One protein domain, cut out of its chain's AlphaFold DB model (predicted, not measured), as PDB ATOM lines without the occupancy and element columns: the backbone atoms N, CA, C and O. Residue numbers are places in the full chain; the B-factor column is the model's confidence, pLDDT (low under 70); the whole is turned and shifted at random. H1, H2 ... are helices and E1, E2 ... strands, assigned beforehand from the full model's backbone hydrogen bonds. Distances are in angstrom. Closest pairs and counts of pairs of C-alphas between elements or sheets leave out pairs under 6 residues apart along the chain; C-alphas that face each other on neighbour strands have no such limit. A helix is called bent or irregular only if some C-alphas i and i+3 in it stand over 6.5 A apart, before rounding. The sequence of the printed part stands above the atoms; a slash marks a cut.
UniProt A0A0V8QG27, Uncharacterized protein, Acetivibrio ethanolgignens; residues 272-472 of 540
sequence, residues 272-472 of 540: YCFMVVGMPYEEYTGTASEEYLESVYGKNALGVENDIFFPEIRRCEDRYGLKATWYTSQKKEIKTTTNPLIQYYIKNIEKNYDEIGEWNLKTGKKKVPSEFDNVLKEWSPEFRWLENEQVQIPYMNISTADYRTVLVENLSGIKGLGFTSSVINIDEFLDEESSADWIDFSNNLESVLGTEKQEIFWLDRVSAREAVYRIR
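Overview. This is residues 272 to 472 of the 540 residues of an uncharacterized protein of Acetivibrio ethanolgignens (UniProt A0A0V8QG27). One strongly twisted sheet of six strands is folded back on itself: the leaf of E3, E2 and E1 faces the leaf of E5 and E4, E6 is the hinge, and H8 packs on both leaves where their strands begin. On the side of the first leaf away from E5 and E4, H4, H2 and H7 run the same way and graze the sheet, with H2 between the other two; H5 covers the hinge, and H1 makes one end of the longest axis. The printed part has 201 residues, with eight named helices and six named strands in the order E1 H1 H2 E2 H3 H4 E3 E4 E5 H5 E6 H6 H7 H8, and its class is mixed, helices and strands. The whole is compact, with a radius of gyration of the C-alphas of 16.6 A and spans of 47 by 38 by 30 A.

Arrangement. Across the sheet the strands are E3, residues 355 to 359, E2, residues 324 to 328, E1, residues 272 to 277, E6, residues 419 to 425, E5, residues 390 to 397, and E4, residues 374 to 378. E3 and E2 are parallel at 33 degrees, with N 357 and O 326 within hydrogen-bond range at 2.8 A. E2 and E1 are parallel at 26 degrees, with N 327 and O 276 at 2.7 A. E1 and E6 are parallel at 17 degrees, with N 277 and O 424 at 2.8 A. E5 and E4 are parallel at 30 degrees, with N 393 and O 375 at 2.9 A. E6 and E5 meet only at a point, where C-alphas 421 and 395 face each other at 5.5 A. In this folded sheet, one sheet bent back into two leaves, E3 E2 E1 face E5 E4 with 13 pairs of C-alphas within 11 A. H8, residues 464 to 472, is on the sheet; its closest C-alphas to E1 are those of Ala 464 and Cys 273, 6.0 A, and to E5 those of Val 468 and Val 391, 6.5 A. H5, residues 403 to 417, lies over E6 and E5 at a height over the sheet of 8.6 A and runs along the strands, at 3 degrees to E6 on the local plane. H2, residues 301 to 320, only grazes the sheet with residues 310 to 317; it is irregular, with C-alphas 307 and 310 7.0 A apart, and has a kink of 26 degrees near residue 308. With its residues 316 to 320 alone H2 touches H7, residues 438 to 455, at a shallow tilt of 17 degrees, the same way; the closest C-alphas are those of Tyr 320 and Leu 449, 6.6 A. H7 only grazes the sheet with residues 441 to 452. H4, residues 340 to 351, only grazes it with residues 346 to 350, and is close to H2 but not clearly touching, the C-alphas of Leu 341 and Asn 306 being 7.5 A apart. H3, residues 331 to 336, grazes the sheet with residues 331 to 334 and only just touches H4, with 3 pairs of C-alphas within 8 A, the closest those of Ile 334 and Ile 342, 6.8 A. H1, residues 290 to 297, is not on the sheet and only just touches H2, with 3 such pairs, the closest those of Leu 293 and Ala 301, 6.6 A. H6, residues 426 to 429, is only just not on the sheet, with 4 pairs of C-alphas within 10 A. E1, H1 H2, E2 and E2, H3 H4, E3 are strand-helix-strand units, parallel neighbour strands with helices between, and both crossovers are right-handed. In H1, H4, H5, H7 and H8 every O i to N i+4 pair is within hydrogen-bond range, in H2 13 of 16 and in H3 1 of 2; H6 is too short for such a pair.

Along the chain. E1 begins at C-alpha 272 (85.010, 76.476, 103.495). From first to last C-alpha, E5 is 21.4 A long, E6 19.8 A and E1 16.5 A. H2 is 26.5 A long and ends at C-alpha 320 (75.943, 73.608, 110.247); H7 is 25.1 A, H5 20.4 A and H4 15.9 A. H8 ends at C-alpha 472 (96.664, 86.337, 100.180).

Size, cuts and confidence. The two C-alphas farthest apart are those of Glu 291 and Gly 416, 47.2 A. The printed part has no cut. The long links are E1 to H1, E3 to E4 and E4 to E5. The mean pLDDT of the printed part is 88.4; residues 351 to 353 and 397 to 402 are under 70.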
ATOM      1  N   TYR A 272      86.357  76.758 103.971       95.56
ATOM      2  CA  TYR A 272      85.010  76.476 103.495       95.56
ATOM      3  C   TYR A 272      84.208  77.777 103.524       95.56
ATOM      4  O   TYR A 272      83.990  78.343 104.598       95.56
ATOM      5  N   CYS A 273      83.742  78.243 102.367       94.56
ATOM      6  CA  CYS A 273      82.905  79.439 102.280       94.56
ATOM      7  C   CYS A 273      81.447  79.089 101.975       94.56
ATOM      8  O   CYS A 273      81.162  78.292 101.088       94.56
ATOM      9  N   PHE A 274      80.515  79.755 102.647       93.44
ATOM     10  CA  PHE A 274      79.093  79.674 102.332       93.44
ATOM     11  C   PHE A 274      78.591  81.057 101.925       93.44
ATOM     12  O   PHE A 274      78.860  82.045 102.611       93.44
ATOM     13  N   MET A 275      77.933  81.161 100.777       93.88
ATOM     14  CA  MET A 275      77.594  82.450 100.186       93.88
ATOM     15  C   MET A 275      76.172  82.455  99.659       93.88
ATOM     16  O   MET A 275      75.702  81.482  99.075       93.88
ATOM     17  N   VAL A 276      75.519  83.593  99.824       93.75
ATOM     18  CA  VAL A 276      74.160  83.845  99.362       93.75
ATOM     19  C   VAL A 276      74.212  85.058  98.454       93.75
ATOM     20  O   VAL A 276      74.799  86.076  98.813       93.75
ATOM     21  N   VAL A 277      73.632  84.962  97.269       93.38
ATOM     22  CA  VAL A 277      73.608  86.017  96.258       93.38
ATOM     23  C   VAL A 277      72.167  86.423  96.009       93.38
ATOM     24  O   VAL A 277      71.297  85.567  95.918       93.38
ATOM     25  N   GLY A 278      71.936  87.725  95.871       91.56
ATOM     26  CA  GLY A 278      70.629  88.283  95.535       91.56
ATOM     27  C   GLY A 278      69.861  88.798  96.746       91.56
ATOM     28  O   GLY A 278      68.835  89.427  96.563       91.56
ATOM     29  N   MET A 279      70.370  88.625  97.972       90.25
ATOM     30  CA  MET A 279      69.703  89.101  99.190       90.25
ATOM     31  C   MET A 279      70.712  89.564 100.267       90.25
ATOM     32  O   MET A 279      71.880  89.160 100.221       90.25
ATOM     33  N   PRO A 280      70.305  90.401 101.244       90.94
ATOM     34  CA  PRO A 280      68.977  91.018 101.387       90.94
ATOM     35  C   PRO A 280      68.722  92.118 100.346       90.94
ATOM     36  O   PRO A 280      69.672  92.774  99.903       90.94
ATOM     37  N   TYR A 281      67.463  92.353  99.978       89.00
ATOM     38  CA  TYR A 281      67.056  93.481  99.130       89.00
ATOM     39  C   TYR A 281      66.011  94.368  99.816       89.00
ATOM     40  O   TYR A 281      65.198  93.908 100.609       89.00
ATOM     41  N   GLU A 282      66.032  95.672  99.520       85.81
ATOM     42  CA  GLU A 282      65.004  96.606 100.008       85.81
ATOM     43  C   GLU A 282      63.740  96.511  99.145       85.81
ATOM     44  O   GLU A 282      62.620  96.483  99.652       85.81
ATOM     45  N   GLU A 283      63.937  96.426  97.832       83.88
ATOM     46  CA  GLU A 283      62.898  96.251  96.825       83.88
ATOM     47  C   GLU A 283      63.367  95.191  95.831       83.88
ATOM     48  O   GLU A 283      64.521  95.199  95.416       83.88
ATOM     49  N   TYR A 284      62.510  94.254  95.438       81.25
ATOM     50  CA  TYR A 284      62.925  93.247  94.467       81.25
ATOM     51  C   TYR A 284      63.028  93.863  93.068       81.25
ATOM     52  O   TYR A 284      62.064  94.423  92.556       81.25
ATOM     53  N   THR A 285      64.205  93.758  92.448       75.06
ATOM     54  CA  THR A 285      64.495  94.339  91.122       75.06
ATOM     55  C   THR A 285      64.613  93.292  90.013       75.06
ATOM     56  O   THR A 285      65.119  93.611  88.936       75.06
ATOM     57  N   GLY A 286      64.247  92.038  90.288       75.56
ATOM     58  CA  GLY A 286      64.287  90.960  89.302       75.56
ATOM     59  C   GLY A 286      63.063  90.947  88.383       75.56
ATOM     60  O   GLY A 286      62.256  91.875  88.371       75.56
ATOM     61  N   THR A 287      62.948  89.894  87.578       79.12
ATOM     62  CA  THR A 287      61.940  89.760  86.508       79.12
ATOM     63  C   THR A 287      60.597  89.201  86.972       79.12
ATOM     64  O   THR A 287      59.617  89.330  86.244       79.12
ATOM     65  N   ALA A 288      60.543  88.608  88.166       81.06
ATOM     66  CA  ALA A 288      59.344  87.978  88.717       81.06
ATOM     67  C   ALA A 288      58.169  88.952  88.846       81.06
ATOM     68  O   ALA A 288      58.312  90.025  89.444       81.06
ATOM     69  N   SER A 289      56.990  88.555  88.374       83.19
ATOM     70  CA  SER A 289      55.752  89.277  88.647       83.19
ATOM     71  C   SER A 289      55.247  89.010  90.067       83.19
ATOM     72  O   SER A 289      55.455  87.945  90.652       83.19
ATOM     73  N   GLU A 290      54.519  89.976  90.630       85.12
ATOM     74  CA  GLU A 290      53.840  89.788  91.919       85.12
ATOM     75  C   GLU A 290      52.820  88.639  91.870       85.12
ATOM     76  O   GLU A 290      52.669  87.918  92.854       85.12
ATOM     77  N   GLU A 291      52.149  88.443  90.728       86.56
ATOM     78  CA  GLU A 291      51.182  87.357  90.530       86.56
ATOM     79  C   GLU A 291      51.856  85.987  90.618       86.56
ATOM     80  O   GLU A 291      51.344  85.093  91.296       86.56
ATOM     81  N   TYR A 292      53.029  85.833  90.001       87.38
ATOM     82  CA  TYR A 292      53.815  84.612  90.123       87.38
ATOM     83  C   TYR A 292      54.223  84.339  91.571       87.38
ATOM     84  O   TYR A 292      53.942  83.252  92.080       87.38
ATOM     85  N   LEU A 293      54.819  85.319  92.257       88.38
ATOM     86  CA  LEU A 293      55.281  85.144  93.639       88.38
ATOM     87  C   LEU A 293      54.127  84.801  94.588       88.38
ATOM     88  O   LEU A 293      54.258  83.910  95.429       88.38
ATOM     89  N   GLU A 294      52.965  85.429  94.405       89.25
ATOM     90  CA  GLU A 294      51.760  85.088  95.156       89.25
ATOM     91  C   GLU A 294      51.263  83.673  94.816       89.25
ATOM     92  O   GLU A 294      50.859  82.931  95.708       89.25
ATOM     93  N   SER A 295      51.333  83.248  93.552       88.88
ATOM     94  CA  SER A 295      50.902  81.903  93.150       88.88
ATOM     95  C   SER A 295      51.797  80.782  93.696       88.88
ATOM     96  O   SER A 295      51.286  79.723  94.065       88.88
ATOM     97  N   VAL A 296      53.114  81.014  93.772       88.38
ATOM     98  CA  VAL A 296      54.108  80.021  94.211       88.38
ATOM     99  C   VAL A 296      54.278  80.037  95.728       88.38
ATOM    100  O   VAL A 296      54.255  78.988  96.369       88.38
ATOM    101  N   TYR A 297      54.422  81.225  96.315       90.69
ATOM    102  CA  TYR A 297      54.792  81.397  97.721       90.69
ATOM    103  C   TYR A 297      53.668  81.971  98.593       90.69
ATOM    104  O   TYR A 297      53.807  81.996  99.821       90.69
ATOM    105  N   GLY A 298      52.564  82.444  98.004       91.88
ATOM    106  CA  GLY A 298      51.488  83.136  98.730       91.88
ATOM    107  C   GLY A 298      51.937  84.454  99.361       91.88
ATOM    108  O   GLY A 298      51.425  84.833 100.421       91.88
ATOM    109  N   LYS A 299      53.001  85.057  98.812       91.44
ATOM    110  CA  LYS A 299      53.665  86.254  99.333       91.44
ATOM    111  C   LYS A 299      54.270  87.063  98.192       91.44
ATOM    112  O   LYS A 299      54.756  86.504  97.216       91.44
ATOM    113  N   ASN A 300      54.374  88.375  98.389       89.75
ATOM    114  CA  ASN A 300      55.243  89.222  97.573       89.75
ATOM    115  C   ASN A 300      56.732  88.978  97.891       89.75
ATOM    116  O   ASN A 300      57.061  88.352  98.898       89.75
ATOM    117  N   ALA A 301      57.636  89.522  97.073       86.94
ATOM    118  CA  ALA A 301      59.078  89.275  97.185       86.94
ATOM    119  C   ALA A 301      59.633  89.538  98.598       86.94
ATOM    120  O   ALA A 301      60.246  88.665  99.205       86.94
ATOM    121  N   LEU A 302      59.317  90.697  99.184       87.88
ATOM    122  CA  LEU A 302      59.762  91.038 100.538       87.88
ATOM    123  C   LEU A 302      59.228  90.052 101.598       87.88
ATOM    124  O   LEU A 302      59.927  89.721 102.555       87.88
ATOM    125  N   GLY A 303      57.996  89.565 101.424       89.62
ATOM    126  CA  GLY A 303      57.417  88.513 102.256       89.62
ATOM    127  C   GLY A 303      58.122  87.165 102.082       89.62
ATOM    128  O   GLY A 303      58.342  86.478 103.076       89.62
ATOM    129  N   VAL A 304      58.516  86.801 100.858       90.56
ATOM    130  CA  VAL A 304      59.307  85.589 100.575       90.56
ATOM    131  C   VAL A 304      60.685  85.668 101.239       90.56
ATOM    132  O   VAL A 304      61.078  84.733 101.938       90.56
ATOM    133  N   GLU A 305      61.390  86.797 101.107       91.00
ATOM    134  CA  GLU A 305      62.665  87.029 101.799       91.00
ATOM    135  C   GLU A 305      62.512  86.857 103.321       91.00
ATOM    136  O   GLU A 305      63.302  86.136 103.934       91.00
ATOM    137  N   ASN A 306      61.477  87.465 103.920       89.25
ATOM    138  CA  ASN A 306      61.269  87.457 105.372       89.25
ATOM    139  C   ASN A 306      60.842  86.114 105.943       89.25
ATOM    140  O   ASN A 306      61.345  85.697 106.985       89.25
ATOM    141  N   ASP A 307      59.871  85.471 105.306       90.38
ATOM    142  CA  ASP A 307      59.177  84.337 105.906       90.38
ATOM    143  C   ASP A 307      59.755  82.994 105.451       90.38
ATOM    144  O   ASP A 307      59.483  81.978 106.091       90.38
ATOM    145  N   ILE A 308      60.534  82.976 104.360       92.00
ATOM    146  CA  ILE A 308      60.996  81.744 103.711       92.00
ATOM    147  C   ILE A 308      62.524  81.710 103.620       92.00
ATOM    148  O   ILE A 308      63.157  80.905 104.303       92.00
ATOM    149  N   PHE A 309      63.134  82.583 102.813       92.44
ATOM    150  CA  PHE A 309      64.556  82.451 102.468       92.44
ATOM    151  C   PHE A 309      65.487  82.786 103.631       92.44
ATOM    152  O   PHE A 309      66.350  81.980 103.986       92.44
ATOM    153  N   PHE A 310      65.312  83.953 104.261       91.69
ATOM    154  CA  PHE A 310      66.195  84.376 105.345       91.69
ATOM    155  C   PHE A 310      66.143  83.413 106.547       91.69
ATOM    156  O   PHE A 310      67.209  82.973 106.984       91.69
ATOM    157  N   PRO A 311      64.964  83.003 107.071       91.31
ATOM    158  CA  PRO A 311      64.897  82.068 108.196       91.31
ATOM    159  C   PRO A 311      65.527  80.706 107.902       91.31
ATOM    160  O   PRO A 311      66.184  80.143 108.778       91.31
ATOM    161  N   GLU A 312      65.348  80.180 106.690       92.44
ATOM    162  CA  GLU A 312      65.884  78.873 106.310       92.44
ATOM    163  C   GLU A 312      67.411  78.898 106.199       92.44
ATOM    164  O   GLU A 312      68.096  78.050 106.771       92.44
ATOM    165  N   ILE A 313      67.970  79.927 105.563       92.06
ATOM    166  CA  ILE A 313      69.423  80.083 105.479       92.06
ATOM    167  C   ILE A 313      70.025  80.299 106.872       92.06
ATOM    168  O   ILE A 313      71.024  79.661 107.210       92.06
ATOM    169  N   ARG A 314      69.386  81.115 107.723       89.62
ATOM    170  CA  ARG A 314      69.794  81.282 109.130       89.62
ATOM    171  C   ARG A 314      69.809  79.952 109.877       89.62
ATOM    172  O   ARG A 314      70.725  79.685 110.654       89.62
ATOM    173  N   ARG A 315      68.797  79.112 109.651       91.94
ATOM    174  CA  ARG A 315      68.709  77.778 110.248       91.94
ATOM    175  C   ARG A 315      69.881  76.903 109.802       91.94
ATOM    176  O   ARG A 315      70.463  76.221 110.646       91.94
ATOM    177  N   CYS A 316      70.247  76.944 108.521       91.56
ATOM    178  CA  CYS A 316      71.425  76.256 107.990       91.56
ATOM    179  C   CYS A 316      72.724  76.771 108.622       91.56
ATOM    180  O   CYS A 316      73.547  75.962 109.053       91.56
ATOM    181  N   GLU A 317      72.901  78.090 108.739       90.88
ATOM    182  CA  GLU A 317      74.077  78.688 109.382       90.88
ATOM    183  C   GLU A 317      74.258  78.179 110.813       90.88
ATOM    184  O   GLU A 317      75.315  77.642 111.155       90.88
ATOM    185  N   ASP A 318      73.203  78.257 111.624       89.88
ATOM    186  CA  ASP A 318      73.245  77.849 113.025       89.88
ATOM    187  C   ASP A 318      73.447  76.327 113.164       89.88
ATOM    188  O   ASP A 318      74.247  75.862 113.983       89.88
ATOM    189  N   ARG A 319      72.748  75.525 112.348       93.00
ATOM    190  CA  ARG A 319      72.814  74.055 112.396       93.00
ATOM    191  C   ARG A 319      74.170  73.530 111.945       93.00
ATOM    192  O   ARG A 319      74.716  72.606 112.563       93.00
ATOM    193  N   TYR A 320      74.728  74.104 110.884       91.25
ATOM    194  CA  TYR A 320      75.943  73.608 110.247       91.25
ATOM    195  C   TYR A 320      77.206  74.382 110.638       91.25
ATOM    196  O   TYR A 320      78.304  73.959 110.286       91.25
ATOM    197  N   GLY A 321      77.077  75.422 111.469       90.06
ATOM    198  CA  GLY A 321      78.198  76.242 111.931       90.06
ATOM    199  C   GLY A 321      78.814  77.057 110.797       90.06
ATOM    200  O   GLY A 321      80.033  77.207 110.745       90.06
ATOM    201  N   LEU A 322      77.984  77.500 109.852       90.31
ATOM    202  CA  LEU A 322      78.424  78.266 108.691       90.31
ATOM    203  C   LEU A 322      78.509  79.742 109.049       90.31
ATOM    204  O   LEU A 322      77.830  80.227 109.951       90.31
ATOM    205  N   LYS A 323      79.342  80.440 108.289       90.38
ATOM    206  CA  LYS A 323      79.494  81.880 108.366       90.38
ATOM    207  C   LYS A 323      79.225  82.465 106.987       90.38
ATOM    208  O   LYS A 323      80.110  82.412 106.127       90.38
ATOM    209  N   ALA A 324      78.004  82.932 106.734       91.88
ATOM    210  CA  ALA A 324      77.624  83.284 105.376       91.88
ATOM    211  C   ALA A 324      78.174  84.642 104.931       91.88
ATOM    212  O   ALA A 324      78.406  85.574 105.707       91.88
ATOM    213  N   THR A 325      78.350  84.758 103.619       94.88
ATOM    214  CA  THR A 325      78.558  86.033 102.931       94.88
ATOM    215  C   THR A 325      77.355  86.323 102.043       94.88
ATOM    216  O   THR A 325      77.098  85.593 101.093       94.88
ATOM    217  N   TRP A 326      76.643  87.399 102.348       94.31
ATOM    218  CA  TRP A 326      75.418  87.839 101.694       94.31
ATOM    219  C   TRP A 326      75.742  88.930 100.671       94.31
ATOM    220  O   TRP A 326      76.131  90.042 101.034       94.31
ATOM    221  N   TYR A 327      75.630  88.629  99.383       94.94
ATOM    222  CA  TYR A 327      75.865  89.564  98.289       94.94
ATOM    223  C   TYR A 327      74.551  90.195  97.841       94.94
ATOM    224  O   TYR A 327      73.691  89.526  97.273       94.94
ATOM    225  N   THR A 328      74.447  91.511  98.015       93.69
ATOM    226  CA  THR A 328      73.284  92.298  97.584       93.69
ATOM    227  C   THR A 328      73.657  93.327  96.524       93.69
ATOM    228  O   THR A 328      74.736  93.931  96.565       93.69
ATOM    229  N   SER A 329      72.746  93.563  95.581       93.25
ATOM    230  CA  SER A 329      72.845  94.656  94.612       93.25
ATOM    231  C   SER A 329      72.477  96.023  95.187       93.25
ATOM    232  O   SER A 329      72.797  97.047  94.587       93.25
ATOM    233  N   GLN A 330      71.880  96.044  96.380       91.81
ATOM    234  CA  GLN A 330      71.288  97.220  97.020       91.81
ATOM    235  C   GLN A 330      72.016  97.608  98.310       91.81
ATOM    236  O   GLN A 330      71.434  98.093  99.280       91.81
ATOM    237  N   LYS A 331      73.335  97.380  98.353       88.94
ATOM    238  CA  LYS A 331      74.158  97.574  99.559       88.94
ATOM    239  C   LYS A 331      74.065  98.986 100.154       88.94
ATOM    240  O   LYS A 331      74.277  99.145 101.357       88.94
ATOM    241  N   LYS A 332      73.818 100.021  99.344       88.62
ATOM    242  CA  LYS A 332      73.697 101.405  99.836       88.62
ATOM    243  C   LYS A 332      72.312 101.655 100.419       88.62
ATOM    244  O   LYS A 332      72.205 102.228 101.497       88.62
ATOM    245  N   GLU A 333      71.296 101.183  99.720       89.50
ATOM    246  CA  GLU A 333      69.882 101.321 100.022       89.50
ATOM    247  C   GLU A 333      69.567 100.635 101.353       89.50
ATOM    248  O   GLU A 333      69.093 101.297 102.280       89.50
ATOM    249  N   ILE A 334      69.976  99.369 101.509       87.75
ATOM    250  CA  ILE A 334      69.752  98.601 102.741       87.75
ATOM    251  C   ILE A 334      70.457  99.239 103.951       87.75
ATOM    252  O   ILE A 334      69.948  99.193 105.063       87.75
ATOM    253  N   LYS A 335      71.603  99.913 103.768       84.25
ATOM    254  CA  LYS A 335      72.304 100.599 104.871       84.25
ATOM    255  C   LYS A 335      71.552 101.817 105.396       84.25
ATOM    256  O   LYS A 335      71.722 102.183 106.557       84.25
ATOM    257  N   THR A 336      70.778 102.472 104.540       87.81
ATOM    258  CA  THR A 336      70.001 103.672 104.880       87.81
ATOM    259  C   THR A 336      68.517 103.389 105.072       87.81
ATOM    260  O   THR A 336      67.743 104.321 105.281       87.81
ATOM    261  N   THR A 337      68.116 102.120 104.992       86.31
ATOM    262  CA  THR A 337      66.714 101.725 105.053       86.31
ATOM    263  C   THR A 337      66.054 102.128 106.367       86.31
ATOM    264  O   THR A 337      66.650 102.066 107.448       86.31
ATOM    265  N   THR A 338      64.782 102.511 106.279       87.19
ATOM    266  CA  THR A 338      63.892 102.677 107.433       87.19
ATOM    267  C   THR A 338      63.013 101.453 107.673       87.19
ATOM    268  O   THR A 338      62.247 101.450 108.634       87.19
ATOM    269  N   ASN A 339      63.095 100.430 106.816       86.69
ATOM    270  CA  ASN A 339      62.324  99.203 106.938       86.69
ATOM    271  C   ASN A 339      62.806  98.394 108.160       86.69
ATOM    272  O   ASN A 339      63.945  97.917 108.170       86.69
ATOM    273  N   PRO A 340      61.963  98.205 109.197       84.75
ATOM    274  CA  PRO A 340      62.375  97.512 110.416       84.75
ATOM    275  C   PRO A 340      62.809  96.058 110.191       84.75
ATOM    276  O   PRO A 340      63.628  95.554 110.958       84.75
ATOM    277  N   LEU A 341      62.282  95.387 109.158       82.88
ATOM    278  CA  LEU A 341      62.642  94.005 108.823       82.88
ATOM    279  C   LEU A 341      64.050  93.933 108.222       82.88
ATOM    280  O   LEU A 341      64.883  93.169 108.701       82.88
ATOM    281  N   ILE A 342      64.366  94.807 107.264       84.88
ATOM    282  CA  ILE A 342      65.708  94.861 106.666       84.88
ATOM    283  C   ILE A 342      66.750  95.293 107.704       84.88
ATOM    284  O   ILE A 342      67.817  94.684 107.812       84.88
ATOM    285  N   GLN A 343      66.424  96.274 108.557       85.00
ATOM    286  CA  GLN A 343      67.281  96.637 109.693       85.00
ATOM    287  C   GLN A 343      67.519  95.449 110.636       85.00
ATOM    288  O   GLN A 343      68.623  95.283 111.162       85.00
ATOM    289  N   TYR A 344      66.497  94.616 110.856       82.75
ATOM    290  CA  TYR A 344      66.632  93.391 111.633       82.75
ATOM    291  C   TYR A 344      67.585  92.395 110.955       82.75
ATOM    292  O   TYR A 344      68.462  91.874 111.647       82.75
ATOM    293  N   TYR A 345      67.504  92.160 109.642       80.88
ATOM    294  CA  TYR A 345      68.433  91.248 108.953       80.88
ATOM    295  C   TYR A 345      69.868  91.732 109.013       80.88
ATOM    296  O   TYR A 345      70.728  90.976 109.452       80.88
ATOM    297  N   ILE A 346      70.122  92.992 108.650       82.94
ATOM    298  CA  ILE A 346      71.471  93.570 108.666       82.94
ATOM    299  C   ILE A 346      72.070  93.422 110.056       82.94
ATOM    300  O   ILE A 346      73.177  92.914 110.205       82.94
ATOM    301  N   LYS A 347      71.299  93.776 111.090       81.38
ATOM    302  CA  LYS A 347      71.747  93.627 112.469       81.38
ATOM    303  C   LYS A 347      72.044  92.173 112.822       81.38
ATOM    304  O   LYS A 347      72.996  91.941 113.554       81.38
ATOM    305  N   ASN A 348      71.253  91.199 112.367       77.94
ATOM    306  CA  ASN A 348      71.505  89.780 112.653       77.94
ATOM    307  C   ASN A 348      72.712  89.224 111.888       77.94
ATOM    308  O   ASN A 348      73.509  88.509 112.493       77.94
ATOM    309  N   ILE A 349      72.875  89.597 110.618       81.75
ATOM    310  CA  ILE A 349      74.043  89.262 109.795       81.75
ATOM    311  C   ILE A 349      75.304  89.808 110.480       81.75
ATOM    312  O   ILE A 349      76.206  89.055 110.840       81.75
ATOM    313  N   GLU A 350      75.331  91.110 110.777       76.00
ATOM    314  CA  GLU A 350      76.472  91.759 111.431       76.00
ATOM    315  C   GLU A 350      76.752  91.179 112.822       76.00
ATOM    316  O   GLU A 350      77.908  90.975 113.200       76.00
ATOM    317  N   LYS A 351      75.692  90.884 113.586       69.81
ATOM    318  CA  LYS A 351      75.787  90.296 114.923       69.81
ATOM    319  C   LYS A 351      76.520  88.954 114.862       69.81
ATOM    320  O   LYS A 351      77.507  88.784 115.568       69.81
ATOM    321  N   ASN A 352      76.133  88.047 113.968       63.19
ATOM    322  CA  ASN A 352      76.746  86.719 113.851       63.19
ATOM    323  C   ASN A 352      78.113  86.706 113.146       63.19
ATOM    324  O   ASN A 352      78.678  85.642 112.900       63.19
ATOM    325  N   TYR A 353      78.708  87.886 112.929       66.25
ATOM    326  CA  TYR A 353      79.949  88.105 112.184       66.25
ATOM    327  C   TYR A 353      79.869  87.702 110.714       66.25
ATOM    328  O   TYR A 353      80.916  87.680 110.058       66.25
ATOM    329  N   ASP A 354      78.675  87.406 110.212       72.38
ATOM    330  CA  ASP A 354      78.413  87.206 108.796       72.38
ATOM    331  C   ASP A 354      78.644  88.524 108.050       72.38
ATOM    332  O   ASP A 354      78.834  89.599 108.632       72.38
ATOM    333  N   GLU A 355      78.727  88.434 106.731       87.62
ATOM    334  CA  GLU A 355      79.268  89.512 105.918       87.62
ATOM    335  C   GLU A 355      78.296  89.979 104.842       87.62
ATOM    336  O   GLU A 355      77.645  89.161 104.208       87.62
ATOM    337  N   ILE A 356      78.261  91.292 104.581       91.12
ATOM    338  CA  ILE A 356      77.517  91.872 103.456       91.12
ATOM    339  C   ILE A 356      78.483  92.283 102.333       91.12
ATOM    340  O   ILE A 356      79.181  93.307 102.404       91.12
ATOM    341  N   GLY A 357      78.485  91.490 101.265       93.88
ATOM    342  CA  GLY A 357      79.136  91.767  99.990       93.88
ATOM    343  C   GLY A 357      78.312  92.695  99.090       93.88
ATOM    344  O   GLY A 357      77.150  92.997  99.349       93.88
ATOM    345  N   GLU A 358      78.939  93.196  98.034       95.19
ATOM    346  CA  GLU A 358      78.298  93.976  96.974       95.19
ATOM    347  C   GLU A 358      78.164  93.121  95.715       95.19
ATOM    348  O   GLU A 358      79.133  92.482  95.307       95.19
ATOM    349  N   TRP A 359      76.998  93.153  95.078       95.00
ATOM    350  CA  TRP A 359      76.771  92.595  93.752       95.00
ATOM    351  C   TRP A 359      76.486  93.707  92.742       95.00
ATOM    352  O   TRP A 359      75.443  94.348  92.739       95.00
ATOM    353  N   ASN A 360      77.424  93.948  91.836       93.81
ATOM    354  CA  ASN A 360      77.263  94.959  90.810       93.81
ATOM    355  C   ASN A 360      76.500  94.389  89.603       93.81
ATOM    356  O   ASN A 360      77.105  93.750  88.743       93.81
ATOM    357  N   LEU A 361      75.197  94.672  89.499       89.19
ATOM    358  CA  LEU A 361      74.335  94.171  88.413       89.19
ATOM    359  C   LEU A 361      74.845  94.520  87.004       89.19
ATOM    360  O   LEU A 361      74.694  93.729  86.082       89.19
ATOM    361  N   LYS A 362      75.500  95.677  86.824       89.75
ATOM    362  CA  LYS A 362      76.005  96.109  85.506       89.75
ATOM    363  C   LYS A 362      77.180  95.272  85.010       89.75
ATOM    364  O   LYS A 362      77.368  95.136  83.808       89.75
ATOM    365  N   THR A 363      78.011  94.785  85.926       92.56
ATOM    366  CA  THR A 363      79.236  94.037  85.595       92.56
ATOM    367  C   THR A 363      79.152  92.559  85.965       92.56
ATOM    368  O   THR A 363      80.069  91.811  85.646       92.56
ATOM    369  N   GLY A 364      78.114  92.146  86.697       91.81
ATOM    370  CA  GLY A 364      77.974  90.814  87.288       91.81
ATOM    371  C   GLY A 364      78.913  90.536  88.472       91.81
ATOM    372  O   GLY A 364      78.781  89.495  89.120       91.81
ATOM    373  N   LYS A 365      79.847  91.450  88.779       94.88
ATOM    374  CA  LYS A 365      80.905  91.241  89.778       94.88
ATOM    375  C   LYS A 365      80.352  91.278  91.196       94.88
ATOM    376  O   LYS A 365      79.609  92.188  91.556       94.88
ATOM    377  N   LYS A 366      80.785  90.319  92.008       96.31
ATOM    378  CA  LYS A 366      80.413  90.178  93.417       96.31
ATOM    379  C   LYS A 366      81.670  90.314  94.271       96.31
ATOM    380  O   LYS A 366      82.629  89.581  94.040       96.31
ATOM    381  N   LYS A 367      81.698  91.275  95.197       96.81
ATOM    382  CA  LYS A 367      82.895  91.651  95.969       96.81
ATOM    383  C   LYS A 367      82.619  91.778  97.457       96.81
ATOM    384  O   LYS A 367      81.541  92.208  97.860       96.81
ATOM    385  N   VAL A 368      83.623  91.482  98.270       95.19
ATOM    386  CA  VAL A 368      83.615  91.733  99.713       95.19
ATOM    387  C   VAL A 368      84.497  92.926 100.089       95.19
ATOM    388  O   VAL A 368      85.511  93.170  99.433       95.19
ATOM    389  N   PRO A 369      84.135  93.700 101.129       90.81
ATOM    390  CA  PRO A 369      84.970  94.788 101.634       90.81
ATOM    391  C   PRO A 369      86.285  94.255 102.227       90.81
ATOM    392  O   PRO A 369      86.293  93.645 103.294       90.81
ATOM    393  N   SER A 370      87.401  94.525 101.554       93.38
ATOM    394  CA  SER A 370      88.754  94.119 101.951       93.38
ATOM    395  C   SER A 370      89.779  95.146 101.459       93.38
ATOM    396  O   SER A 370      89.483  95.898 100.531       93.38
ATOM    397  N   GLU A 371      90.974  95.156 102.056       94.62
ATOM    398  CA  GLU A 371      92.134  95.911 101.546       94.62
ATOM    399  C   GLU A 371      92.626  95.355 100.200       94.62
ATOM    400  O   GLU A 371      93.229  96.062  99.394       94.62
ATOM    401  N   PHE A 372      92.334  94.082  99.929       96.44
ATOM    402  CA  PHE A 372      92.655  93.433  98.666       96.44
ATOM    403  C   PHE A 372      91.444  93.434  97.738       96.44
ATOM    404  O   PHE A 372      90.350  92.993  98.119       96.44
ATOM    405  N   ASP A 373      91.648  93.881  96.496       97.19
ATOM    406  CA  ASP A 373      90.623  93.736  95.469       97.19
ATOM    407  C   ASP A 373      90.302  92.252  95.274       97.19
ATOM    408  O   ASP A 373      91.191  91.401  95.280       97.19
ATOM    409  N   ASN A 374      89.022  91.937  95.126       98.00
ATOM    410  CA  ASN A 374      88.549  90.563  95.075       98.00
ATOM    411  C   ASN A 374      87.303  90.436  94.205       98.00
ATOM    412  O   ASN A 374      86.614  91.425  93.933       98.00
ATOM    413  N   VAL A 375      87.018  89.215  93.766       97.50
ATOM    414  CA  VAL A 375      85.790  88.878  93.057       97.50
ATOM    415  C   VAL A 375      85.425  87.411  93.279       97.50
ATOM    416  O   VAL A 375      86.291  86.539  93.312       97.50
ATOM    417  N   LEU A 376      84.130  87.137  93.423       95.81
ATOM    418  CA  LEU A 376      83.584  85.785  93.342       95.81
ATOM    419  C   LEU A 376      83.486  85.372  91.865       95.81
ATOM    420  O   LEU A 376      82.856  86.079  91.073       95.81
ATOM    421  N   LYS A 377      84.102  84.246  91.500       93.25
ATOM    422  CA  LYS A 377      84.223  83.773  90.115       93.25
ATOM    423  C   LYS A 377      83.908  82.283  90.031       93.25
ATOM    424  O   LYS A 377      84.332  81.515  90.888       93.25
ATOM    425  N   GLU A 378      83.164  81.876  89.010       91.38
ATOM    426  CA  GLU A 378      82.926  80.455  88.762       91.38
ATOM    427  C   GLU A 378      84.254  79.766  88.432       91.38
ATOM    428  O   GLU A 378      85.088  80.310  87.703       91.38
ATOM    429  N   TRP A 379      84.485  78.601  89.028       91.69
ATOM    430  CA  TRP A 379      85.710  77.849  88.817       91.69
ATOM    431  C   TRP A 379      85.794  77.348  87.371       91.69
ATOM    432  O   TRP A 379      84.823  76.837  86.821       91.69
ATOM    433  N   SER A 380      86.985  77.441  86.784       89.44
ATOM    434  CA  SER A 380      87.325  76.834  85.497       89.44
ATOM    435  C   SER A 380      88.738  76.233  85.559       89.44
ATOM    436  O   SER A 380      89.491  76.552  86.488       89.44
ATOM    437  N   PRO A 381      89.146  75.379  84.604       86.50
ATOM    438  CA  PRO A 381      90.504  74.823  84.558       86.50
ATOM    439  C   PRO A 381      91.625  75.880  84.523       86.50
ATOM    440  O   PRO A 381      92.734  75.630  84.994       86.50
ATOM    441  N   GLU A 382      91.332  77.081  84.020       87.94
ATOM    442  CA  GLU A 382      92.249  78.226  83.964       87.94
ATOM    443  C   GLU A 382      92.324  79.008  85.283       87.94
ATOM    444  O   GLU A 382      93.050  79.999  85.369       87.94
ATOM    445  N   PHE A 383      91.571  78.597  86.306       91.94
ATOM    446  CA  PHE A 383      91.502  79.286  87.587       91.94
ATOM    447  C   PHE A 383      92.893  79.540  88.185       91.94
ATOM    448  O   PHE A 383      93.765  78.667  88.209       91.94
ATOM    449  N   ARG A 384      93.068  80.751  88.715       94.88
ATOM    450  CA  ARG A 384      94.200  81.168  89.542       94.88
ATOM    451  C   ARG A 384      93.680  81.984  90.714       94.88
ATOM    452  O   ARG A 384      92.708  82.721  90.565       94.88
ATOM    453  N   TRP A 385      94.350  81.890  91.861       97.00
ATOM    454  CA  TRP A 385      94.000  82.667  93.052       97.00
ATOM    455  C   TRP A 385      94.105  84.172  92.832       97.00
ATOM    456  O   TRP A 385      93.344  84.930  93.434       97.00
ATOM    457  N   LEU A 386      95.026  84.602  91.967       96.38
ATOM    458  CA  LEU A 386      95.271  85.998  91.635       96.38
ATOM    459  C   LEU A 386      95.196  86.219  90.122       96.38
ATOM    460  O   LEU A 386      95.896  85.571  89.351       96.38
ATOM    461  N   GLU A 387      94.408  87.208  89.708       94.62
ATOM    462  CA  GLU A 387      94.415  87.746  88.343       94.62
ATOM    463  C   GLU A 387      94.692  89.248  88.422       94.62
ATOM    464  O   GLU A 387      93.859  90.012  88.906       94.62
ATOM    465  N   ASN A 388      95.871  89.692  87.969       91.75
ATOM    466  CA  ASN A 388      96.310  91.092  88.086       91.75
ATOM    467  C   ASN A 388      96.172  91.641  89.523       91.75
ATOM    468  O   ASN A 388      95.563  92.689  89.730       91.75
ATOM    469  N   GLU A 389      96.693  90.908  90.514       92.44
ATOM    470  CA  GLU A 389      96.568  91.173  91.963       92.44
ATOM    471  C   GLU A 389      95.157  91.032  92.565       92.44
ATOM    472  O   GLU A 389      95.041  90.983  93.791       92.44
ATOM    473  N   GLN A 390      94.096  90.929  91.757       97.06
ATOM    474  CA  GLN A 390      92.737  90.717  92.254       97.06
ATOM    475  C   GLN A 390      92.557  89.265  92.697       97.06
ATOM    476  O   GLN A 390      92.739  88.338  91.905       97.06
ATOM    477  N   VAL A 391      92.127  89.083  93.943       98.25
ATOM    478  CA  VAL A 391      91.834  87.772  94.521       98.25
ATOM    479  C   VAL A 391      90.587  87.174  93.885       98.25
ATOM    480  O   VAL A 391      89.508  87.767  93.929       98.25
ATOM    481  N   GLN A 392      90.728  85.983  93.320       97.56
ATOM    482  CA  GLN A 392      89.629  85.202  92.776       97.56
ATOM    483  C   GLN A 392      89.159  84.217  93.844       97.56
ATOM    484  O   GLN A 392      89.924  83.370  94.303       97.56
ATOM    485  N   ILE A 393      87.895  84.322  94.242       96.75
ATOM    486  CA  ILE A 393      87.257  83.345  95.124       96.75
ATOM    487  C   ILE A 393      86.487  82.384  94.212       96.75
ATOM    488  O   ILE A 393      85.490  82.811  93.622       96.75
ATOM    489  N   PRO A 394      86.951  81.137  94.024       94.50
ATOM    490  CA  PRO A 394      86.293  80.203  93.128       94.50
ATOM    491  C   PRO A 394      85.011  79.689  93.769       94.50
ATOM    492  O   PRO A 394      85.017  79.348  94.948       94.50
ATOM    493  N   TYR A 395      83.952  79.539  92.983       89.69
ATOM    494  CA  TYR A 395      82.783  78.760  93.378       89.69
ATOM    495  C   TYR A 395      82.336  77.805  92.285       89.69
ATOM    496  O   TYR A 395      82.731  77.930  91.129       89.69
ATOM    497  N   MET A 396      81.512  76.836  92.666       78.62
ATOM    498  CA  MET A 396      80.730  76.043  91.726       78.62
ATOM    499  C   MET A 396      79.264  76.235  92.076       78.62
ATOM    500  O   MET A 396      78.915  76.359  93.253       78.62
ATOM    501  N   ASN A 397      78.417  76.295  91.057       69.25
ATOM    502  CA  ASN A 397      76.983  76.283  91.281       69.25
ATOM    503  C   ASN A 397      76.603  74.956  91.944       69.25
ATOM    504  O   ASN A 397      77.093  73.894  91.547       69.25
ATOM    505  N   ILE A 398      75.722  75.008  92.943       64.56
ATOM    506  CA  ILE A 398      75.094  73.799  93.472       64.56
ATOM    507  C   ILE A 398      74.168  73.303  92.361       64.56
ATOM    508  O   ILE A 398      73.047  73.779  92.213       64.56
ATOM    509  N   SER A 399      74.673  72.417  91.503       56.16
ATOM    510  CA  SER A 399      73.871  71.903  90.398       56.16
ATOM    511  C   SER A 399      72.662  71.140  90.946       56.16
ATOM    512  O   SER A 399      72.754  70.487  91.986       56.16
ATOM    513  N   THR A 400      71.567  71.114  90.193       51.09
ATOM    514  CA  THR A 400      70.447  70.188  90.433       51.09
ATOM    515  C   THR A 400      70.813  68.716  90.159       51.09
ATOM    516  O   THR A 400      69.945  67.844  90.208       51.09
ATOM    517  N   ALA A 401      72.080  68.406  89.845       54.28
ATOM    518  CA  ALA A 401      72.563  67.044  89.636       54.28
ATOM    519  C   ALA A 401      72.681  66.257  90.957       54.28
ATOM    520  O   ALA A 401      72.578  66.803  92.052       54.28
ATOM    521  N   ASP A 402      72.910  64.943  90.840       65.81
ATOM    522  CA  ASP A 402      73.152  64.050  91.982       65.81
ATOM    523  C   ASP A 402      74.279  64.617  92.861       65.81
ATOM    524  O   ASP A 402      75.415  64.750  92.399       65.81
ATOM    525  N   TYR A 403      73.961  64.937  94.121       72.25
ATOM    526  CA  TYR A 403      74.887  65.521  95.094       72.25
ATOM    527  C   TYR A 403      76.222  64.771  95.173       72.25
ATOM    528  O   TYR A 403      77.268  65.394  95.342       72.25
ATOM    529  N   ARG A 404      76.223  63.447  94.961       75.06
ATOM    530  CA  ARG A 404      77.459  62.654  94.956       75.06
ATOM    531  C   ARG A 404      78.471  63.150  93.928       75.06
ATOM    532  O   ARG A 404      79.658  63.179  94.214       75.06
ATOM    533  N   THR A 405      78.016  63.597  92.761       78.00
ATOM    534  CA  THR A 405      78.896  64.192  91.750       78.00
ATOM    535  C   THR A 405      79.552  65.472  92.265       78.00
ATOM    536  O   THR A 405      80.769  65.619  92.158       78.00
ATOM    537  N   VAL A 406      78.762  66.372  92.861       78.50
ATOM    538  CA  VAL A 406      79.258  67.639  93.426       78.50
ATOM    539  C   VAL A 406      80.264  67.364  94.542       78.50
ATOM    540  O   VAL A 406      81.315  67.996  94.599       78.50
ATOM    541  N   LEU A 407      79.982  66.373  95.385       83.31
ATOM    542  CA  LEU A 407      80.863  65.955  96.467       83.31
ATOM    543  C   LEU A 407      82.214  65.447  95.945       83.31
ATOM    544  O   LEU A 407      83.244  65.869  96.459       83.31
ATOM    545  N   VAL A 408      82.245  64.617  94.894       87.75
ATOM    546  CA  VAL A 408      83.511  64.150  94.294       87.75
ATOM    547  C   VAL A 408      84.355  65.316  93.777       87.75
ATOM    548  O   VAL A 408      85.569  65.347  94.001       87.75
ATOM    549  N   GLU A 409      83.739  66.297  93.117       86.69
ATOM    550  CA  GLU A 409      84.449  67.486  92.637       86.69
ATOM    551  C   GLU A 409      84.925  68.383  93.786       86.69
ATOM    552  O   GLU A 409      86.053  68.886  93.750       86.69
ATOM    553  N   ASN A 410      84.101  68.552  94.825       87.94
ATOM    554  CA  ASN A 410      84.450  69.309  96.023       87.94
ATOM    555  C   ASN A 410      85.614  68.654  96.761       87.94
ATOM    556  O   ASN A 410      86.625  69.316  96.971       87.94
ATOM    557  N   LEU A 411      85.531  67.361  97.086       92.25
ATOM    558  CA  LEU A 411      86.611  66.624  97.746       92.25
ATOM    559  C   LEU A 411      87.894  66.658  96.914       92.25
ATOM    560  O   LEU A 411      88.977  66.846  97.464       92.25
ATOM    561  N   SER A 412      87.784  66.566  95.588       92.56
ATOM    562  CA  SER A 412      88.941  66.689  94.701       92.56
ATOM    563  C   SER A 412      89.599  68.069  94.767       92.56
ATOM    564  O   SER A 412      90.823  68.177  94.867       92.56
ATOM    565  N   GLY A 413      88.794  69.135  94.750       93.06
ATOM    566  CA  GLY A 413      89.279  70.500  94.945       93.06
ATOM    567  C   GLY A 413      89.889  70.695  96.327       93.06
ATOM    568  O   GLY A 413      90.966  71.268  96.449       93.06
ATOM    569  N   ILE A 414      89.252  70.158  97.366       95.56
ATOM    570  CA  ILE A 414      89.724  70.230  98.749       95.56
ATOM    571  C   ILE A 414      91.045  69.492  98.908       95.56
ATOM    572  O   ILE A 414      91.905  69.999  99.618       95.56
ATOM    573  N   LYS A 415      91.245  68.352  98.239       95.25
ATOM    574  CA  LYS A 415      92.501  67.597  98.280       95.25
ATOM    575  C   LYS A 415      93.676  68.436  97.787       95.25
ATOM    576  O   LYS A 415      94.709  68.456  98.448       95.25
ATOM    577  N   GLY A 416      93.532  69.149  96.672       94.06
ATOM    578  CA  GLY A 416      94.644  69.947  96.146       94.06
ATOM    579  C   GLY A 416      94.744  71.369  96.692       94.06
ATOM    580  O   GLY A 416      95.851  71.864  96.882       94.06
ATOM    581  N   LEU A 417      93.612  72.024  96.956       95.75
ATOM    582  CA  LEU A 417      93.541  73.447  97.307       95.75
ATOM    583  C   LEU A 417      93.302  73.693  98.803       95.75
ATOM    584  O   LEU A 417      93.546  74.792  99.305       95.75
ATOM    585  N   GLY A 418      92.741  72.709  99.513       97.00
ATOM    586  CA  GLY A 418      92.133  72.896 100.836       97.00
ATOM    587  C   GLY A 418      91.045  73.962 100.839       97.00
ATOM    588  O   GLY A 418      90.884  74.664 101.833       97.00
ATOM    589  N   PHE A 419      90.341  74.130  99.721       96.31
ATOM    590  CA  PHE A 419      89.322  75.156  99.556       96.31
ATOM    591  C   PHE A 419      88.059  74.576  98.929       96.31
ATOM    592  O   PHE A 419      88.124  73.855  97.932       96.31
ATOM    593  N   THR A 420      86.907  74.964  99.466       93.25
ATOM    594  CA  THR A 420      85.617  74.790  98.800       93.25
ATOM    595  C   THR A 420      84.677  75.947  99.113       93.25
ATOM    596  O   THR A 420      84.861  76.689 100.084       93.25
ATOM    597  N   SER A 421      83.641  76.097  98.295       91.50
ATOM    598  CA  SER A 421      82.575  77.045  98.567       91.50
ATOM    599  C   SER A 421      81.237  76.577  98.024       91.50
ATOM    600  O   SER A 421      81.179  76.056  96.909       91.50
ATOM    601  N   SER A 422      80.181  76.916  98.750       87.94
ATOM    602  CA  SER A 422      78.791  76.700  98.365       87.94
ATOM    603  C   SER A 422      78.115  78.050  98.138       87.94
ATOM    604  O   SER A 422      78.165  78.920  99.011       87.94
ATOM    605  N   VAL A 423      77.508  78.233  96.964       89.62
ATOM    606  CA  VAL A 423      76.815  79.471  96.577       89.62
ATOM    607  C   VAL A 423      75.338  79.180  96.354       89.62
ATOM    608  O   VAL A 423      74.988  78.267  95.611       89.62
ATOM    609  N   ILE A 424      74.488  79.991  96.978       90.31
ATOM    610  CA  ILE A 424      73.047  80.037  96.741       90.31
ATOM    611  C   ILE A 424      72.745  81.297  95.943       90.31
ATOM    612  O   ILE A 424      73.068  82.397  96.393       90.31
ATOM    613  N   ASN A 425      72.122  81.147  94.780       89.94
ATOM    614  CA  ASN A 425      71.652  82.268  93.980       89.94
ATOM    615  C   ASN A 425      70.134  82.405  94.128       89.94
ATOM    616  O   ASN A 425      69.380  81.597  93.600       89.94
ATOM    617  N   ILE A 426      69.692  83.404  94.887       89.44
ATOM    618  CA  ILE A 426      68.285  83.559  95.277       89.44
ATOM    619  C   ILE A 426      67.396  83.918  94.090       89.44
ATOM    620  O   ILE A 426      66.247  83.483  94.034       89.44
ATOM    621  N   ASP A 427      67.942  84.650  93.122       86.56
ATOM    622  CA  ASP A 427      67.206  85.081  91.936       86.56
ATOM    623  C   ASP A 427      66.687  83.884  91.119       86.56
ATOM    624  O   ASP A 427      65.624  83.978  90.513       86.56
ATOM    625  N   GLU A 428      67.356  82.725  91.175       86.50
ATOM    626  CA  GLU A 428      66.914  81.499  90.488       86.50
ATOM    627  C   GLU A 428      65.590  80.942  91.026       86.50
ATOM    628  O   GLU A 428      64.896  80.244  90.292       86.50
ATOM    629  N   PHE A 429      65.224  81.243  92.275       87.31
ATOM    630  CA  PHE A 429      63.969  80.792  92.900       87.31
ATOM    631  C   PHE A 429      62.854  81.829  92.813       87.31
ATOM    632  O   PHE A 429      61.718  81.565  93.215       87.31
ATOM    633  N   LEU A 430      63.187  83.030  92.351       86.62
ATOM    634  CA  LEU A 430      62.232  84.101  92.130       86.62
ATOM    635  C   LEU A 430      61.894  84.234  90.641       86.62
ATOM    636  O   LEU A 430      60.867  84.811  90.325       86.62
ATOM    637  N   ASP A 431      62.710  83.709  89.731       82.44
ATOM    638  CA  ASP A 431      62.495  83.822  88.287       82.44
ATOM    639  C   ASP A 431      61.403  82.872  87.751       82.44
ATOM    640  O   ASP A 431      61.469  81.655  87.920       82.44
ATOM    641  N   GLU A 432      60.424  83.435  87.039       82.50
ATOM    642  CA  GLU A 432      59.314  82.718  86.392       82.50
ATOM    643  C   GLU A 432      59.769  81.721  85.325       82.50
ATOM    644  O   GLU A 432      59.115  80.700  85.104       82.50
ATOM    645  N   GLU A 433      60.873  82.025  84.637       83.12
ATOM    646  CA  GLU A 433      61.423  81.166  83.585       83.12
ATOM    647  C   GLU A 433      62.305  80.043  84.151       83.12
ATOM    648  O   GLU A 433      62.685  79.112  83.430       83.12
ATOM    649  N   SER A 434      62.623  80.109  85.445       79.88
ATOM    650  CA  SER A 434      63.430  79.106  86.122       79.88
ATOM    651  C   SER A 434      62.629  77.835  86.390       79.88
ATOM    652  O   SER A 434      61.444  77.847  86.715       79.88
ATOM    653  N   SER A 435      63.316  76.699  86.286       78.44
ATOM    654  CA  SER A 435      62.783  75.395  86.710       78.44
ATOM    655  C   SER A 435      63.188  75.024  88.140       78.44
ATOM    656  O   SER A 435      62.912  73.909  88.579       78.44
ATOM    657  N   ALA A 436      63.880  75.923  88.847       80.56
ATOM    658  CA  ALA A 436      64.362  75.675  90.195       80.56
ATOM    659  C   ALA A 436      63.210  75.723  91.208       80.56
ATOM    660  O   ALA A 436      62.505  76.722  91.324       80.56
ATOM    661  N   ASP A 437      63.053  74.646  91.973       85.69
ATOM    662  CA  ASP A 437      62.094  74.568  93.071       85.69
ATOM    663  C   ASP A 437      62.809  74.779  94.413       85.69
ATOM    664  O   ASP A 437      63.796  74.106  94.728       85.69
ATOM    665  N   TRP A 438      62.316  75.727  95.212       87.94
ATOM    666  CA  TRP A 438      62.925  76.080  96.495       87.94
ATOM    667  C   TRP A 438      62.881  74.937  97.519       87.94
ATOM    668  O   TRP A 438      63.812  74.787  98.315       87.94
ATOM    669  N   ILE A 439      61.815  74.132  97.530       87.31
ATOM    670  CA  ILE A 439      61.642  73.051  98.507       87.31
ATOM    671  C   ILE A 439      62.628  71.925  98.198       87.31
ATOM    672  O   ILE A 439      63.347  71.472  99.093       87.31
ATOM    673  N   ASP A 440      62.706  71.510  96.934       85.25
ATOM    674  CA  ASP A 440      63.660  70.498  96.479       85.25
ATOM    675  C   ASP A 440      65.104  70.964  96.688       85.25
ATOM    676  O   ASP A 440      65.934  70.207  97.205       85.25
ATOM    677  N   PHE A 441      65.394  72.230  96.375       86.38
ATOM    678  CA  PHE A 441      66.698  72.824  96.647       86.38
ATOM    679  C   PHE A 441      67.038  72.812  98.138       86.38
ATOM    680  O   PHE A 441      68.126  72.373  98.500       86.38
ATOM    681  N   SER A 442      66.120  73.234  99.011       87.50
ATOM    682  CA  SER A 442      66.352  73.282 100.462       87.50
ATOM    683  C   SER A 442      66.607  71.887 101.043       87.50
ATOM    684  O   SER A 442      67.521  71.702 101.849       87.50
ATOM    685  N   ASN A 443      65.860  70.876 100.586       85.00
ATOM    686  CA  ASN A 443      66.079  69.481 100.976       85.00
ATOM    687  C   ASN A 443      67.462  68.970 100.539       85.00
ATOM    688  O   ASN A 443      68.146  68.280 101.304       85.00
ATOM    689  N   ASN A 444      67.883  69.310  99.317       83.44
ATOM    690  CA  ASN A 444      69.202  68.949  98.807       83.44
ATOM    691  C   ASN A 444      70.313  69.683  99.572       83.44
ATOM    692  O   ASN A 444      71.266  69.058 100.026       83.44
ATOM    693  N   LEU A 445      70.150  70.987  99.797       85.56
ATOM    694  CA  LEU A 445      71.083  71.826 100.541       85.56
ATOM    695  C   LEU A 445      71.322  71.292 101.958       85.56
ATOM    696  O   LEU A 445      72.463  71.201 102.392       85.56
ATOM    697  N   GLU A 446      70.273  70.893 102.677       87.31
ATOM    698  CA  GLU A 446      70.413  70.276 104.001       87.31
ATOM    699  C   GLU A 446      71.222  68.973 103.955       87.31
ATOM    700  O   GLU A 446      72.073  68.753 104.820       87.31
ATOM    701  N   SER A 447      71.003  68.124 102.942       84.94
ATOM    702  CA  SER A 447      71.812  66.910 102.758       84.94
ATOM    703  C   SER A 447      73.268  67.243 102.447       84.94
ATOM    704  O   SER A 447      74.161  66.631 103.033       84.94
ATOM    705  N   VAL A 448      73.506  68.229 101.578       85.00
ATOM    706  CA  VAL A 448      74.842  68.719 101.218       85.00
ATOM    707  C   VAL A 448      75.577  69.201 102.461       85.00
ATOM    708  O   VAL A 448      76.614  68.657 102.826       85.00
ATOM    709  N   LEU A 449      75.013  70.184 103.160       88.62
ATOM    710  CA  LEU A 449      75.649  70.812 104.314       88.62
ATOM    711  C   LEU A 449      75.831  69.828 105.475       88.62
ATOM    712  O   LEU A 449      76.834  69.890 106.188       88.62
ATOM    713  N   GLY A 450      74.883  68.906 105.663       89.69
ATOM    714  CA  GLY A 450      74.983  67.848 106.664       89.69
ATOM    715  C   GLY A 450      76.105  66.862 106.376       89.69
ATOM    716  O   GLY A 450      76.885  66.564 107.282       89.69
ATOM    717  N   THR A 451      76.215  66.412 105.127       87.00
ATOM    718  CA  THR A 451      77.262  65.480 104.693       87.00
ATOM    719  C   THR A 451      78.629  66.156 104.737       87.00
ATOM    720  O   THR A 451      79.524  65.672 105.419       87.00
ATOM    721  N   GLU A 452      78.771  67.351 104.157       88.56
ATOM    722  CA  GLU A 452      80.031  68.106 104.180       88.56
ATOM    723  C   GLU A 452      80.468  68.474 105.603       88.56
ATOM    724  O   GLU A 452      81.659  68.544 105.897       88.56
ATOM    725  N   LYS A 453      79.537  68.689 106.538       89.75
ATOM    726  CA  LYS A 453      79.903  68.900 107.944       89.75
ATOM    727  C   LYS A 453      80.538  67.674 108.590       89.75
ATOM    728  O   LYS A 453      81.399  67.842 109.452       89.75
ATOM    729  N   GLN A 454      80.096  66.482 108.209       88.56
ATOM    730  CA  GLN A 454      80.613  65.224 108.738       88.56
ATOM    731  C   GLN A 454      81.910  64.827 108.033       88.56
ATOM    732  O   GLN A 454      82.903  64.559 108.699       88.56
ATOM    733  N   GLU A 455      81.909  64.853 106.703       87.00
ATOM    734  CA  GLU A 455      83.009  64.372 105.867       87.00
ATOM    735  C   GLU A 455      84.118  65.405 105.658       87.00
ATOM    736  O   GLU A 455      85.207  65.045 105.244       87.00
ATOM    737  N   ILE A 456      83.864  66.689 105.929       90.62
ATOM    738  CA  ILE A 456      84.812  67.797 105.725       90.62
ATOM    739  C   ILE A 456      84.859  68.644 107.005       90.62
ATOM    740  O   ILE A 456      84.678  69.869 107.027       90.62
ATOM    741  N   PHE A 457      85.042  67.965 108.137       91.31
ATOM    742  CA  PHE A 457      85.024  68.590 109.458       91.31
ATOM    743  C   PHE A 457      86.262  69.460 109.727       91.31
ATOM    744  O   PHE A 457      86.173  70.394 110.524       91.31
ATOM    745  N   TRP A 458      87.393  69.174 109.067       94.94
ATOM    746  CA  TRP A 458      88.679  69.844 109.302       94.94
ATOM    747  C   TRP A 458      88.830  71.183 108.570       94.94
ATOM    748  O   TRP A 458      89.691  71.973 108.954       94.94
ATOM    749  N   LEU A 459      88.009  71.465 107.547       95.81
ATOM    750  CA  LEU A 459      88.007  72.781 106.906       95.81
ATOM    751  C   LEU A 459      87.328  73.816 107.801       95.81
ATOM    752  O   LEU A 459      86.184  73.652 108.240       95.81
ATOM    753  N   ASP A 460      88.013  74.939 107.985       95.38
ATOM    754  CA  ASP A 460      87.456  76.082 108.696       95.38
ATOM    755  C   ASP A 460      86.331  76.730 107.887       95.38
ATOM    756  O   ASP A 460      86.507  77.114 106.729       95.38
ATOM    757  N   ARG A 461      85.182  76.932 108.533       93.81
ATOM    758  CA  ARG A 461      84.042  77.662 107.963       93.81
ATOM    759  C   ARG A 461      84.259  79.158 108.157       93.81
ATOM    760  O   ARG A 461      84.163  79.663 109.276       93.81
ATOM    761  N   VAL A 462      84.575  79.851 107.069       93.94
ATOM    762  CA  VAL A 462      84.987  81.262 107.068       93.94
ATOM    763  C   VAL A 462      84.122  82.094 106.128       93.94
ATOM    764  O   VAL A 462      83.527  81.570 105.188       93.94
ATOM    765  N   SER A 463      84.055  83.407 106.366       93.88
ATOM    766  CA  SER A 463      83.410  84.306 105.400       93.88
ATOM    767  C   SER A 463      84.310  84.529 104.186       93.88
ATOM    768  O   SER A 463      85.529  84.351 104.258       93.88
ATOM    769  N   ALA A 464      83.735  84.990 103.077       95.81
ATOM    770  CA  ALA A 464      84.488  85.250 101.857       95.81
ATOM    771  C   ALA A 464      85.623  86.266 102.084       95.81
ATOM    772  O   ALA A 464      86.708  86.087 101.543       95.81
ATOM    773  N   ARG A 465      85.450  87.286 102.941       94.94
ATOM    774  CA  ARG A 465      86.559  88.188 103.307       94.94
ATOM    775  C   ARG A 465      87.687  87.493 104.045       94.94
ATOM    776  O   ARG A 465      88.837  87.757 103.734       94.94
ATOM    777  N   GLU A 466      87.391  86.626 105.006       94.62
ATOM    778  CA  GLU A 466      88.440  85.851 105.684       94.62
ATOM    779  C   GLU A 466      89.178  84.957 104.688       94.62
ATOM    780  O   GLU A 466      90.406  84.901 104.714       94.62
ATOM    781  N   ALA A 467      88.452  84.342 103.751       96.75
ATOM    782  CA  ALA A 467      89.066  83.614 102.651       96.75
ATOM    783  C   ALA A 467      89.968  84.507 101.786       96.75
ATOM    784  O   ALA A 467      91.062  84.072 101.451       96.75
ATOM    785  N   VAL A 468      89.596  85.761 101.488       97.81
ATOM    786  CA  VAL A 468      90.482  86.707 100.774       97.81
ATOM    787  C   VAL A 468      91.822  86.863 101.493       97.81
ATOM    788  O   VAL A 468      92.869  86.757 100.856       97.81
ATOM    789  N   TYR A 469      91.816  87.079 102.810       97.12
ATOM    790  CA  TYR A 469      93.056  87.214 103.581       97.12
ATOM    791  C   TYR A 469      93.841  85.898 103.656       97.12
ATOM    792  O   TYR A 469      95.061  85.920 103.495       97.12
ATOM    793  N   ARG A 470      93.169  84.750 103.814       96.94
ATOM    794  CA  ARG A 470      93.823  83.429 103.789       96.94
ATOM    795  C   ARG A 470      94.471  83.133 102.446       96.94
ATOM    796  O   ARG A 470      95.615  82.702 102.422       96.94
ATOM    797  N   ILE A 471      93.782  83.422 101.343       98.19
ATOM    798  CA  ILE A 471      94.322  83.280  99.988       98.19
ATOM    799  C   ILE A 471      95.545  84.182  99.828       98.19
ATOM    800  O   ILE A 471      96.579  83.721  99.370       98.19
ATOM    801  N   ARG A 472      95.492  85.447 100.264       98.00
ATOM    802  CA  ARG A 472      96.664  86.337 100.180       98.00
ATOM    803  C   ARG A 472      97.847  85.847 101.008       98.00
ATOM    804  O   ARG A 472      98.962  85.904 100.504       98.00
TER     805      ARG A 472